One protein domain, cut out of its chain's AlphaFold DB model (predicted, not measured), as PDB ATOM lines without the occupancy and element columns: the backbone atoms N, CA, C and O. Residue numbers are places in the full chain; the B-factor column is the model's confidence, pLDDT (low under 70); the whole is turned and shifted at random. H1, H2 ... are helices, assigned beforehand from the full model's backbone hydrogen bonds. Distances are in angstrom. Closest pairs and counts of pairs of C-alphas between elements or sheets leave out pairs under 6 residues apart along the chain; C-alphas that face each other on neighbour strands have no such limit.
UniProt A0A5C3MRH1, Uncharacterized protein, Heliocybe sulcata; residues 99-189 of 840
ATOM      1  N   TYR A  99     -40.014  11.793 149.233       97.19
ATOM      2  CA  TYR A  99     -38.636  11.713 149.728       97.19
ATOM      3  C   TYR A  99     -37.841  10.618 149.009       97.19
ATOM      4  O   TYR A  99     -38.399   9.625 148.536       97.19
ATOM      5  N   CYS A 100     -36.520  10.780 148.944       98.00
ATOM      6  CA  CYS A 100     -35.614   9.776 148.398       98.00
ATOM      7  C   CYS A 100     -35.702   8.438 149.161       98.00
ATOM      8  O   CYS A 100     -35.470   8.364 150.363       98.00
ATOM      9  N   SER A 101     -35.937   7.339 148.442       97.56
ATOM     10  CA  SER A 101     -36.125   5.991 148.998       97.56
ATOM     11  C   SER A 101     -34.843   5.306 149.499       97.56
ATOM     12  O   SER A 101     -34.848   4.098 149.735       97.56
ATOM     13  N   VAL A 102     -33.724   6.027 149.612       97.81
ATOM     14  CA  VAL A 102     -32.495   5.511 150.234       97.81
ATOM     15  C   VAL A 102     -32.529   5.862 151.713       97.81
ATOM     16  O   VAL A 102     -32.545   7.040 152.062       97.81
ATOM     17  N   LYS A 103     -32.505   4.845 152.584       97.56
ATOM     18  CA  LYS A 103     -32.520   5.017 154.045       97.56
ATOM     19  C   LYS A 103     -31.434   6.014 154.480       97.56
ATOM     20  O   LYS A 103     -30.255   5.794 154.219       97.56
ATOM     21  N   GLY A 104     -31.852   7.106 155.126       96.44
ATOM     22  CA  GLY A 104     -30.983   8.203 155.572       96.44
ATOM     23  C   GLY A 104     -30.864   9.394 154.609       96.44
ATOM     24  O   GLY A 104     -30.408  10.454 155.027       96.44
ATOM     25  N   CYS A 105     -31.309   9.287 153.353       97.62
ATOM     26  CA  CYS A 105     -31.320  10.416 152.424       97.62
ATOM     27  C   CYS A 105     -32.629  11.214 152.542       97.62
ATOM     28  O   CYS A 105     -33.663  10.799 152.028       97.62
ATOM     29  N   LYS A 106     -32.575  12.389 153.180       97.44
ATOM     30  CA  LYS A 106     -33.732  13.288 153.357       97.44
ATOM     31  C   LYS A 106     -34.058  14.162 152.129       97.44
ATOM     32  O   LYS A 106     -34.877  15.066 152.239       97.44
ATOM     33  N   ALA A 107     -33.425  13.928 150.977       97.44
ATOM     34  CA  ALA A 107     -33.645  14.740 149.780       97.44
ATOM     35  C   ALA A 107     -35.107  14.649 149.308       97.44
ATOM     36  O   ALA A 107     -35.600  13.553 149.017       97.44
ATOM     37  N   VAL A 108     -35.772  15.803 149.219       97.12
ATOM     38  CA  VAL A 108     -37.096  15.938 148.601       97.12
ATOM     39  C   VAL A 108     -36.933  15.819 147.088       97.12
ATOM     40  O   VAL A 108     -36.050  16.430 146.490       97.12
ATOM     41  N   LEU A 109     -37.778  15.005 146.475       97.75
ATOM     42  CA  LEU A 109     -37.897  14.832 145.037       97.75
ATOM     43  C   LEU A 109     -39.031  15.747 144.567       97.75
ATOM     44  O   LEU A 109     -40.146  15.633 145.076       97.75
ATOM     45  N   GLY A 110     -38.763  16.629 143.601       95.88
ATOM     46  CA  GLY A 110     -39.819  17.432 142.976       95.88
ATOM     47  C   GLY A 110     -40.875  16.546 142.308       95.88
ATOM     48  O   GLY A 110     -40.577  15.420 141.896       95.88
ATOM     49  N   ASP A 111     -42.106  17.035 142.173       91.38
ATOM     50  CA  ASP A 111     -43.233  16.183 141.770       91.38
ATOM     51  C   ASP A 111     -43.097  15.596 140.356       91.38
ATOM     52  O   ASP A 111     -43.515  14.457 140.129       91.38
ATOM     53  N   GLY A 112     -42.394  16.275 139.445       92.25
ATOM     54  CA  GLY A 112     -42.011  15.738 138.131       92.25
ATOM     55  C   GLY A 112     -40.853  14.721 138.139       92.25
ATOM     56  O   GLY A 112     -40.586  14.091 137.121       92.25
ATOM     57  N   TYR A 113     -40.146  14.514 139.257       96.38
ATOM     58  CA  TYR A 113     -38.960  13.649 139.295       96.38
ATOM     59  C   TYR A 113     -39.340  12.158 139.361       96.38
ATOM     60  O   TYR A 113     -39.615  11.604 140.431       96.38
ATOM     61  N   TYR A 114     -39.341  11.496 138.201       95.19
ATOM     62  CA  TYR A 114     -39.849  10.131 137.975       95.19
ATOM     63  C   TYR A 114     -39.202   8.995 138.794       95.19
ATOM     64  O   TYR A 114     -39.698   7.866 138.775       95.19
ATOM     65  N   PHE A 115     -38.078   9.221 139.483       97.25
ATOM     66  CA  PHE A 115     -37.296   8.146 140.106       97.25
ATOM     67  C   PHE A 115     -37.334   8.189 141.634       97.25
ATOM     68  O   PHE A 115     -37.064   9.212 142.246       97.25
ATOM     69  N   LYS A 116     -37.573   7.030 142.267       97.06
ATOM     70  CA  LYS A 116     -37.698   6.896 143.734       97.06
ATOM     71  C   LYS A 116     -36.452   7.298 144.539       97.06
ATOM     72  O   LYS A 116     -36.561   7.507 145.738       97.06
ATOM     73  N   MET A 117     -35.278   7.392 143.918       98.25
ATOM     74  CA  MET A 117     -34.029   7.825 144.559       98.25
ATOM     75  C   MET A 117     -33.566   9.131 143.915       98.25
ATOM     76  O   MET A 117     -33.582   9.201 142.689       98.25
ATOM     77  N   CYS A 118     -33.107  10.110 144.697       98.12
ATOM     78  CA  CYS A 118     -32.534  11.355 144.170       98.12
ATOM     79  C   CYS A 118     -31.251  11.099 143.355       98.12
ATOM     80  O   CYS A 118     -30.580  10.083 143.565       98.12
ATOM     81  N   GLU A 119     -30.890  12.028 142.462       97.50
ATOM     82  CA  GLU A 119     -29.725  11.924 141.560       97.50
ATOM     83  C   GLU A 119     -28.438  11.466 142.284       97.50
ATOM     84  O   GLU A 119     -27.917  10.404 141.928       97.50
ATOM     85  N   PRO A 120     -27.988  12.114 143.388       97.69
ATOM     86  CA  PRO A 120     -26.762  11.705 144.083       97.69
ATOM     87  C   PRO A 120     -26.814  10.265 144.619       97.69
ATOM     88  O   PRO A 120     -25.819   9.538 144.605       97.69
ATOM     89  N   CYS A 121     -27.989   9.808 145.068       98.19
ATOM     90  CA  CYS A 121     -28.187   8.427 145.499       98.19
ATOM     91  C   CYS A 121     -28.195   7.440 144.326       98.19
ATOM     92  O   CYS A 121     -27.633   6.345 144.450       98.19
ATOM     93  N   ARG A 122     -28.786   7.813 143.185       97.50
ATOM     94  CA  ARG A 122     -28.749   6.996 141.965       97.50
ATOM     95  C   ARG A 122     -27.322   6.834 141.477       97.50
ATOM     96  O   ARG A 122     -26.936   5.712 141.163       97.50
ATOM     97  N   ASP A 123     -26.521   7.891 141.480       97.06
ATOM     98  CA  ASP A 123     -25.168   7.837 140.937       97.06
ATOM     99  C   ASP A 123     -24.176   7.168 141.889       97.06
ATOM    100  O   ASP A 123     -23.361   6.362 141.436       97.06
ATOM    101  N   LYS A 124     -24.349   7.306 143.212       97.00
ATOM    102  CA  LYS A 124     -23.668   6.439 144.193       97.00
ATOM    103  C   LYS A 124     -23.997   4.954 143.962       97.00
ATOM    104  O   LYS A 124     -23.104   4.103 144.016       97.00
ATOM    105  N   TYR A 125     -25.248   4.626 143.618       97.44
ATOM    106  CA  TYR A 125     -25.666   3.261 143.276       97.44
ATOM    107  C   TYR A 125     -25.143   2.787 141.903       97.44
ATOM    108  O   TYR A 125     -24.713   1.635 141.771       97.44
ATOM    109  N   ARG A 126     -25.093   3.657 140.880       97.56
ATOM    110  CA  ARG A 126     -24.443   3.373 139.584       97.56
ATOM    111  C   ARG A 126     -22.949   3.112 139.767       97.56
ATOM    112  O   ARG A 126     -22.446   2.136 139.212       97.56
ATOM    113  N   GLY A 127     -22.275   3.941 140.566       95.50
ATOM    114  CA  GLY A 127     -20.867   3.831 140.934       95.50
ATOM    115  C   GLY A 127     -20.564   2.498 141.610       95.50
ATOM    116  O   GLY A 127     -19.759   1.729 141.090       95.50
ATOM    117  N   TYR A 128     -21.292   2.154 142.680       96.75
ATOM    118  CA  TYR A 128     -21.203   0.834 143.324       96.75
ATOM    119  C   TYR A 128     -21.477  -0.319 142.343       96.75
ATOM    120  O   TYR A 128     -20.764  -1.324 142.322       96.75
ATOM    121  N   GLY A 129     -22.475  -0.175 141.466       96.81
ATOM    122  CA  GLY A 129     -22.748  -1.146 140.409       96.81
ATOM    123  C   GLY A 129     -21.581  -1.310 139.428       96.81
ATOM    124  O   GLY A 129     -21.288  -2.430 139.007       96.81
ATOM    125  N   ASN A 130     -20.901  -0.218 139.070       94.44
ATOM    126  CA  ASN A 130     -19.741  -0.216 138.181       94.44
ATOM    127  C   ASN A 130     -18.503  -0.817 138.853       94.44
ATOM    128  O   ASN A 130     -17.887  -1.701 138.261       94.44
ATOM    129  N   THR A 131     -18.175  -0.433 140.089       95.50
ATOM    130  CA  THR A 131     -17.035  -1.004 140.827       95.50
ATOM    131  C   THR A 131     -17.248  -2.487 141.136       95.50
ATOM    132  O   THR A 131     -16.327  -3.280 140.958       95.50
ATOM    133  N   LYS A 132     -18.475  -2.918 141.464       97.00
ATOM    134  CA  LYS A 132     -18.818  -4.343 141.630       97.00
ATOM    135  C   LYS A 132     -18.684  -5.131 140.323       97.00
ATOM    136  O   LYS A 132     -18.102  -6.215 140.322       97.00
ATOM    137  N   ARG A 133     -19.138  -4.572 139.191       95.00
ATOM    138  CA  ARG A 133     -18.909  -5.148 137.848       95.00
ATOM    139  C   ARG A 133     -17.423  -5.197 137.482       95.00
ATOM    140  O   ARG A 133     -16.998  -6.170 136.864       95.00
ATOM    141  N   ALA A 134     -16.638  -4.191 137.866       95.31
ATOM    142  CA  ALA A 134     -15.194  -4.157 137.653       95.31
ATOM    143  C   ALA A 134     -14.469  -5.209 138.509       95.31
ATOM    144  O   ALA A 134     -13.689  -5.979 137.951       95.31
ATOM    145  N   LYS A 135     -14.796  -5.332 139.808       96.00
ATOM    146  CA  LYS A 135     -14.264  -6.383 140.696       96.00
ATOM    147  C   LYS A 135     -14.546  -7.768 140.118       96.00
ATOM    148  O   LYS A 135     -13.597  -8.489 139.848       96.00
ATOM    149  N   TRP A 136     -15.804  -8.092 139.804       95.94
ATOM    150  CA  TRP A 136     -16.188  -9.369 139.172       95.94
ATOM    151  C   TRP A 136     -15.553  -9.615 137.793       95.94
ATOM    152  O   TRP A 136     -15.487 -10.757 137.338       95.94
ATOM    153  N   LYS A 137     -15.101  -8.566 137.093       96.62
ATOM    154  CA  LYS A 137     -14.370  -8.700 135.828       96.62
ATOM    155  C   LYS A 137     -12.875  -8.946 136.060       96.62
ATOM    156  O   LYS A 137     -12.333  -9.808 135.378       96.62
ATOM    157  N   LYS A 138     -12.229  -8.238 137.001       93.81
ATOM    158  CA  LYS A 138     -10.827  -8.480 137.399       93.81
ATOM    159  C   LYS A 138     -10.681  -9.888 137.976       93.81
ATOM    160  O   LYS A 138      -9.870 -10.657 137.488       93.81
ATOM    161  N   ASP A 139     -11.548 -10.238 138.919       93.12
ATOM    162  CA  ASP A 139     -11.670 -11.556 139.545       93.12
ATOM    163  C   ASP A 139     -11.821 -12.695 138.518       93.12
ATOM    164  O   ASP A 139     -11.055 -13.653 138.521       93.12
ATOM    165  N   ARG A 140     -12.728 -12.563 137.540       94.69
ATOM    166  CA  ARG A 140     -12.868 -13.559 136.461       94.69
ATOM    167  C   ARG A 140     -11.649 -13.647 135.536       94.69
ATOM    168  O   ARG A 140     -11.420 -14.699 134.946       94.69
ATOM    169  N   VAL A 141     -10.905 -12.555 135.355       92.62
ATOM    170  CA  VAL A 141      -9.654 -12.567 134.579       92.62
ATOM    171  C   VAL A 141      -8.541 -13.240 135.380       92.62
ATOM    172  O   VAL A 141      -7.876 -14.103 134.820       92.62
ATOM    173  N   ALA A 142      -8.406 -12.942 136.675       92.12
ATOM    174  CA  ALA A 142      -7.450 -13.585 137.577       92.12
ATOM    175  C   ALA A 142      -7.691 -15.101 137.670       92.12
ATOM    176  O   ALA A 142      -6.800 -15.877 137.347       92.12
ATOM    177  N   ASN A 143      -8.923 -15.533 137.959       90.38
ATOM    178  CA  ASN A 143      -9.284 -16.955 137.990       90.38
ATOM    179  C   ASN A 143      -9.064 -17.671 136.642       90.38
ATOM    180  O   ASN A 143      -8.798 -18.870 136.615       90.38
ATOM    181  N   LYS A 144      -9.148 -16.963 135.502       89.12
ATOM    182  CA  LYS A 144      -8.777 -17.550 134.203       89.12
ATOM    183  C   LYS A 144      -7.258 -17.624 134.022       89.12
ATOM    184  O   LYS A 144      -6.785 -18.634 133.514       89.12
ATOM    185  N   ALA A 145      -6.522 -16.582 134.403       94.31
ATOM    186  CA  ALA A 145      -5.064 -16.563 134.332       94.31
ATOM    187  C   ALA A 145      -4.455 -17.672 135.201       94.31
ATOM    188  O   ALA A 145      -3.575 -18.379 134.734       94.31
ATOM    189  N   GLU A 146      -5.004 -17.906 136.395       94.50
ATOM    190  CA  GLU A 146      -4.593 -18.996 137.286       94.50
ATOM    191  C   GLU A 146      -4.873 -20.385 136.682       94.50
ATOM    192  O   GLU A 146      -4.000 -21.249 136.682       94.50
ATOM    193  N   LEU A 147      -6.043 -20.595 136.063       93.56
ATOM    194  CA  LEU A 147      -6.323 -21.831 135.316       93.56
ATOM    195  C   LEU A 147      -5.373 -22.039 134.125       93.56
ATOM    196  O   LEU A 147      -5.038 -23.176 133.802       93.56
ATOM    197  N   ASP A 148      -4.953 -20.967 133.449       94.00
ATOM    198  CA  ASP A 148      -3.985 -21.053 132.352       94.00
ATOM    199  C   ASP A 148      -2.538 -21.233 132.859       94.00
ATOM    200  O   ASP A 148      -1.759 -21.925 132.205       94.00
ATOM    201  N   ARG A 149      -2.197 -20.707 134.047       96.44
ATOM    202  CA  ARG A 149      -0.926 -20.960 134.748       96.44
ATOM    203  C   ARG A 149      -0.806 -22.428 135.146       96.44
ATOM    204  O   ARG A 149       0.155 -23.084 134.760       96.44
ATOM    205  N   ILE A 150      -1.821 -22.972 135.817       96.38
ATOM    206  CA  ILE A 150      -1.849 -24.380 136.243       96.38
ATOM    207  C   ILE A 150      -1.846 -25.329 135.028       96.38
ATOM    208  O   ILE A 150      -1.241 -26.398 135.089       96.38
ATOM    209  N   ARG A 151      -2.441 -24.931 133.886       96.38
ATOM    210  CA  ARG A 151      -2.273 -25.656 132.608       96.38
ATOM    211  C   ARG A 151      -0.819 -25.674 132.144       96.38
ATOM    212  O   ARG A 151      -0.357 -26.734 131.744       96.38
ATOM    213  N   LYS A 152      -0.116 -24.533 132.180       96.75
ATOM    214  CA  LYS A 152       1.298 -24.460 131.780       96.75
ATOM    215  C   LYS A 152       2.162 -25.350 132.677       96.75
ATOM    216  O   LYS A 152       2.905 -26.168 132.158       96.75
ATOM    217  N   GLU A 153       2.019 -25.234 133.995       97.00
ATOM    218  CA  GLU A 153       2.814 -25.994 134.974       97.00
ATOM    219  C   GLU A 153       2.616 -27.511 134.863       97.00
ATOM    220  O   GLU A 153       3.570 -28.271 135.010       97.00
ATOM    221  N   GLU A 154       1.394 -27.973 134.587       96.88
ATOM    222  CA  GLU A 154       1.144 -29.392 134.326       96.88
ATOM    223  C   GLU A 154       1.621 -29.810 132.925       96.88
ATOM    224  O   GLU A 154       2.225 -30.868 132.808       96.88
ATOM    225  N   ASP A 155       1.446 -29.007 131.870       97.31
ATOM    226  CA  ASP A 155       2.020 -29.319 130.547       97.31
ATOM    227  C   ASP A 155       3.562 -29.396 130.590       97.31
ATOM    228  O   ASP A 155       4.153 -30.232 129.906       97.31
ATOM    229  N   GLU A 156       4.203 -28.592 131.440       97.69
ATOM    230  CA  GLU A 156       5.648 -28.564 131.701       97.69
ATOM    231  C   GLU A 156       6.107 -29.803 132.498       97.69
ATOM    232  O   GLU A 156       7.018 -30.509 132.063       97.69
ATOM    233  N   LYS A 157       5.396 -30.181 133.574       97.88
ATOM    234  CA  LYS A 157       5.604 -31.465 134.285       97.88
ATOM    235  C   LYS A 157       5.420 -32.678 133.373       97.88
ATOM    236  O   LYS A 157       6.152 -33.658 133.483       97.88
ATOM    237  N   ARG A 158       4.450 -32.627 132.459       97.50
ATOM    238  CA  ARG A 158       4.202 -33.699 131.487       97.50
ATOM    239  C   ARG A 158       5.319 -33.787 130.460       97.50
ATOM    240  O   ARG A 158       5.780 -34.893 130.209       97.50
ATOM    241  N   ALA A 159       5.799 -32.656 129.944       98.00
ATOM    242  CA  ALA A 159       6.951 -32.617 129.049       98.00
ATOM    243  C   ALA A 159       8.212 -33.211 129.706       98.00
ATOM    244  O   ALA A 159       8.875 -34.037 129.083       98.00
ATOM    245  N   ALA A 160       8.485 -32.881 130.975       97.94
ATOM    246  CA  ALA A 160       9.598 -33.454 131.740       97.94
ATOM    247  C   ALA A 160       9.488 -34.983 131.938       97.94
ATOM    248  O   ALA A 160      10.501 -35.670 132.021       97.94
ATOM    249  N   LEU A 161       8.267 -35.528 131.963       97.81
ATOM    250  CA  LEU A 161       7.986 -36.970 132.030       97.81
ATOM    251  C   LEU A 161       7.831 -37.634 130.643       97.81
ATOM    252  O   LEU A 161       7.346 -38.761 130.558       97.81
ATOM    253  N   GLY A 162       8.146 -36.937 129.543       97.88
ATOM    254  CA  GLY A 162       7.932 -37.424 128.170       97.88
ATOM    255  C   GLY A 162       6.456 -37.614 127.776       97.88
ATOM    256  O   GLY A 162       6.147 -38.124 126.698       97.88
ATOM    257  N   LEU A 163       5.517 -37.206 128.631       97.38
ATOM    258  CA  LEU A 163       4.082 -37.367 128.434       97.38
ATOM    259  C   LEU A 163       3.520 -36.274 127.514       97.38
ATOM    260  O   LEU A 163       3.921 -35.111 127.587       97.38
ATOM    261  N   PRO A 164       2.502 -36.588 126.689       97.06
ATOM    262  CA  PRO A 164       1.850 -35.574 125.878       97.06
ATOM    263  C   PRO A 164       1.136 -34.530 126.763       97.06
ATOM    264  O   PRO A 164       0.478 -34.906 127.747       97.06
ATOM    265  N   PRO A 165       1.194 -33.235 126.389       97.75
ATOM    266  CA  PRO A 165       0.494 -32.168 127.100       97.75
ATOM    267  C   PRO A 165      -1.025 -32.385 127.103       97.75
ATOM    268  O   PRO A 165      -1.593 -33.016 126.203       97.75
ATOM    269  N   ILE A 166      -1.710 -31.797 128.080       96.56
ATOM    270  CA  ILE A 166      -3.167 -31.783 128.252       96.56
ATOM    271  C   ILE A 166      -3.877 -31.345 126.971       96.56
ATOM    272  O   ILE A 166      -4.923 -31.900 126.626       96.56
ATOM    273  N   ALA A 167      -3.290 -30.416 126.212       95.38
ATOM    274  CA  ALA A 167      -3.796 -29.990 124.908       95.38
ATOM    275  C   ALA A 167      -3.951 -31.140 123.882       95.38
ATOM    276  O   ALA A 167      -4.800 -31.032 122.989       95.38
ATOM    277  N   LYS A 168      -3.202 -32.245 124.034       95.94
ATOM    278  CA  LYS A 168      -3.296 -33.487 123.243       95.94
ATOM    279  C   LYS A 168      -4.083 -34.615 123.938       95.94
ATOM    280  O   LYS A 168      -4.510 -35.537 123.252       95.94
ATOM    281  N   LEU A 169      -4.318 -34.559 125.257       95.06
ATOM    282  CA  LEU A 169      -5.104 -35.584 125.966       95.06
ATOM    283  C   LEU A 169      -6.564 -35.658 125.463       95.06
ATOM    284  O   LEU A 169      -7.133 -34.615 125.113       95.06
ATOM    285  N   PRO A 170      -7.207 -36.846 125.498       97.06
ATOM    286  CA  PRO A 170      -8.629 -37.006 125.202       97.06
ATOM    287  C   PRO A 170      -9.529 -36.068 126.015       97.06
ATOM    288  O   PRO A 170      -9.243 -35.737 127.168       97.06
ATOM    289  N   SER A 171     -10.655 -35.668 125.418       93.94
ATOM    290  CA  SER A 171     -11.567 -34.664 125.984       93.94
ATOM    291  C   SER A 171     -12.136 -35.020 127.362       93.94
ATOM    292  O   SER A 171     -12.450 -34.099 128.110       93.94
ATOM    293  N   SER A 172     -12.260 -36.311 127.699       94.75
ATOM    294  CA  SER A 172     -12.639 -36.789 129.037       94.75
ATOM    295  C   SER A 172     -11.561 -36.448 130.064       94.75
ATOM    296  O   SER A 172     -11.762 -35.519 130.836       94.75
ATOM    297  N   ARG A 173     -10.369 -37.064 129.969       94.50
ATOM    298  CA  ARG A 173      -9.231 -36.807 130.880       94.50
ATOM    299  C   ARG A 173      -8.919 -35.317 131.052       94.50
ATOM    300  O   ARG A 173      -8.538 -34.897 132.139       94.50
ATOM    301  N   ARG A 174      -9.089 -34.509 129.997       95.00
ATOM    302  CA  ARG A 174      -8.952 -33.048 130.081       95.00
ATOM    303  C   ARG A 174     -10.022 -32.401 130.959       95.00
ATOM    304  O   ARG A 174      -9.680 -31.567 131.783       95.00
ATOM    305  N   GLN A 175     -11.292 -32.768 130.792       94.00
ATOM    306  CA  GLN A 175     -12.387 -32.266 131.628       94.00
ATOM    307  C   GLN A 175     -12.270 -32.756 133.073       94.00
ATOM    308  O   GLN A 175     -12.530 -31.975 133.983       94.00
ATOM    309  N   ASP A 176     -11.819 -33.992 133.293       92.81
ATOM    310  CA  ASP A 176     -11.595 -34.551 134.631       92.81
ATOM    311  C   ASP A 176     -10.488 -33.779 135.373       92.81
ATOM    312  O   ASP A 176     -10.650 -33.401 136.535       92.81
ATOM    313  N   TRP A 177      -9.389 -33.460 134.677       95.12
ATOM    314  CA  TRP A 177      -8.324 -32.601 135.199       95.12
ATOM    315  C   TRP A 177      -8.800 -31.157 135.429       95.12
ATOM    316  O   TRP A 177      -8.587 -30.613 136.510       95.12
ATOM    317  N   GLU A 178      -9.509 -30.546 134.468       93.25
ATOM    318  CA  GLU A 178     -10.046 -29.181 134.610       93.25
ATOM    319  C   GLU A 178     -11.031 -29.079 135.788       93.25
ATOM    320  O   GLU A 178     -11.004 -28.094 136.523       93.25
ATOM    321  N   MET A 179     -11.852 -30.110 136.018       93.69
ATOM    322  CA  MET A 179     -12.724 -30.235 137.191       93.69
ATOM    323  C   MET A 179     -11.930 -30.369 138.495       93.69
ATOM    324  O   MET A 179     -12.252 -29.689 139.468       93.69
ATOM    325  N   LYS A 180     -10.885 -31.209 138.530       94.75
ATOM    326  CA  LYS A 180     -10.052 -31.395 139.731       94.75
ATOM    327  C   LYS A 180      -9.328 -30.101 140.121       94.75
ATOM    328  O   LYS A 180      -9.320 -29.750 141.296       94.75
ATOM    329  N   VAL A 181      -8.796 -29.363 139.144       94.12
ATOM    330  CA  VAL A 181      -8.175 -28.045 139.364       94.12
ATOM    331  C   VAL A 181      -9.207 -27.000 139.802       94.12
ATOM    332  O   VAL A 181      -8.936 -26.239 140.725       94.12
ATOM    333  N   LEU A 182     -10.400 -26.972 139.196       91.50
ATOM    334  CA  LEU A 182     -11.470 -26.046 139.593       91.50
ATOM    335  C   LEU A 182     -11.947 -26.260 141.034       91.50
ATOM    336  O   LEU A 182     -12.181 -25.275 141.730       91.50
ATOM    337  N   ASN A 183     -12.062 -27.513 141.485       92.81
ATOM    338  CA  ASN A 183     -12.363 -27.818 142.884       92.81
ATOM    339  C   ASN A 183     -11.226 -27.324 143.791       92.81
ATOM    340  O   ASN A 183     -11.460 -26.499 144.663       92.81
ATOM    341  N   HIS A 184      -9.979 -27.710 143.495       89.88
ATOM    342  CA  HIS A 184      -8.821 -27.347 144.315       89.88
ATOM    343  C   HIS A 184      -8.583 -25.822 144.404       89.88
ATOM    344  O   HIS A 184      -8.047 -25.335 145.401       89.88
ATOM    345  N   LEU A 185      -8.993 -25.054 143.386       88.62
ATOM    346  CA  LEU A 185      -9.015 -23.588 143.422       88.62
ATOM    347  C   LEU A 185     -10.152 -23.023 144.282       88.62
ATOM    348  O   LEU A 185      -9.931 -22.032 144.974       88.62
ATOM    349  N   ALA A 186     -11.339 -23.638 144.268       88.62
ATOM    350  CA  ALA A 186     -12.433 -23.255 145.157       88.62
ATOM    351  C   ALA A 186     -12.046 -23.493 146.627       88.62
ATOM    352  O   ALA A 186     -12.125 -22.569 147.436       88.62
ATOM    353  N   ASP A 187     -11.510 -24.677 146.931       88.06
ATOM    354  CA  ASP A 187     -11.082 -25.074 148.276       88.06
ATOM    355  C   ASP A 187      -9.989 -24.131 148.826       88.06
ATOM    356  O   ASP A 187     -10.037 -23.718 149.983       88.06
ATOM    357  N   ARG A 188      -9.045 -23.687 147.976       85.69
ATOM    358  CA  ARG A 188      -8.040 -22.658 148.329       85.69
ATOM    359  C   ARG A 188      -8.598 -21.233 148.442       85.69
ATOM    360  O   ARG A 188      -7.897 -20.374 148.968       85.69
ATOM    361  N   SER A 189      -9.795 -20.954 147.924       83.94
ATOM    362  CA  SER A 189     -10.393 -19.608 147.936       83.94
ATOM    363  C   SER A 189     -11.273 -19.336 149.158       83.94
ATOM    364  O   SER A 189     -11.322 -18.193 149.612       83.94
TER     365      SER A 189
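What this domain is: This is residues 99 to 189 of the 840 residues of an uncharacterized protein of Heliocybe sulcata (UniProt A0A5C3MRH1). One long straight helix, H1, makes most of the length, with a looped head of residues 99 to 118 at its first end. Past the far tip of H1, residues 161 to 170 turn and fold back into a shorter helix, H2, which runs at a steep tilt of 54 degrees to H1 and meets it at residues 147 to 150. The bare shaft between head and H2 is residues 126 to 142 of H1. The printed part has 91 residues with two named helices, H1 then H2, and no named strand; its class is all helix. It is extended, with a radius of gyration of the C-alphas of 24.1 A and spans of 75 by 20 by 19 A.

How they stand to each other: Residues 99 to 118 hold no named element, and their C-alphas lie 28 to 40 A from the mean of all C-alphas. H1, residues 119 to 160, follows; its residues 126 to 142 stand free. A short link of 10 residues joins it to H2, residues 171 to 189. The two only just touch, with 3 pairs of C-alphas within 8 A, residues 147 to 150 of H1 alone meeting residues 181 to 182 of H2 alone. The closest C-alphas of the two, those of Leu 147 and Val 181, are 7.6 A apart. Their lines stand at a steep tilt of 54 degrees, and they run opposite ways. In H1 and H2 every O i to N i+4 pair is within hydrogen-bond range.

Where its parts are: H1 begins at C-alpha 119, at (-29.725, 11.924, 141.560), and measures 60.8 A from first to last C-alpha, ending at C-alpha 160, at (9.598, -33.454, 131.740). H2 measures 26.6 A and ends at C-alpha 189, at (-10.393, -19.608, 147.936).

The domain as a whole: The two C-alphas farthest apart, those of Asp 111 and Gly 162, are 75.3 A apart. The printed part has no cut. The mean pLDDT of the printed part is 95.3, and no printed residue is under 70.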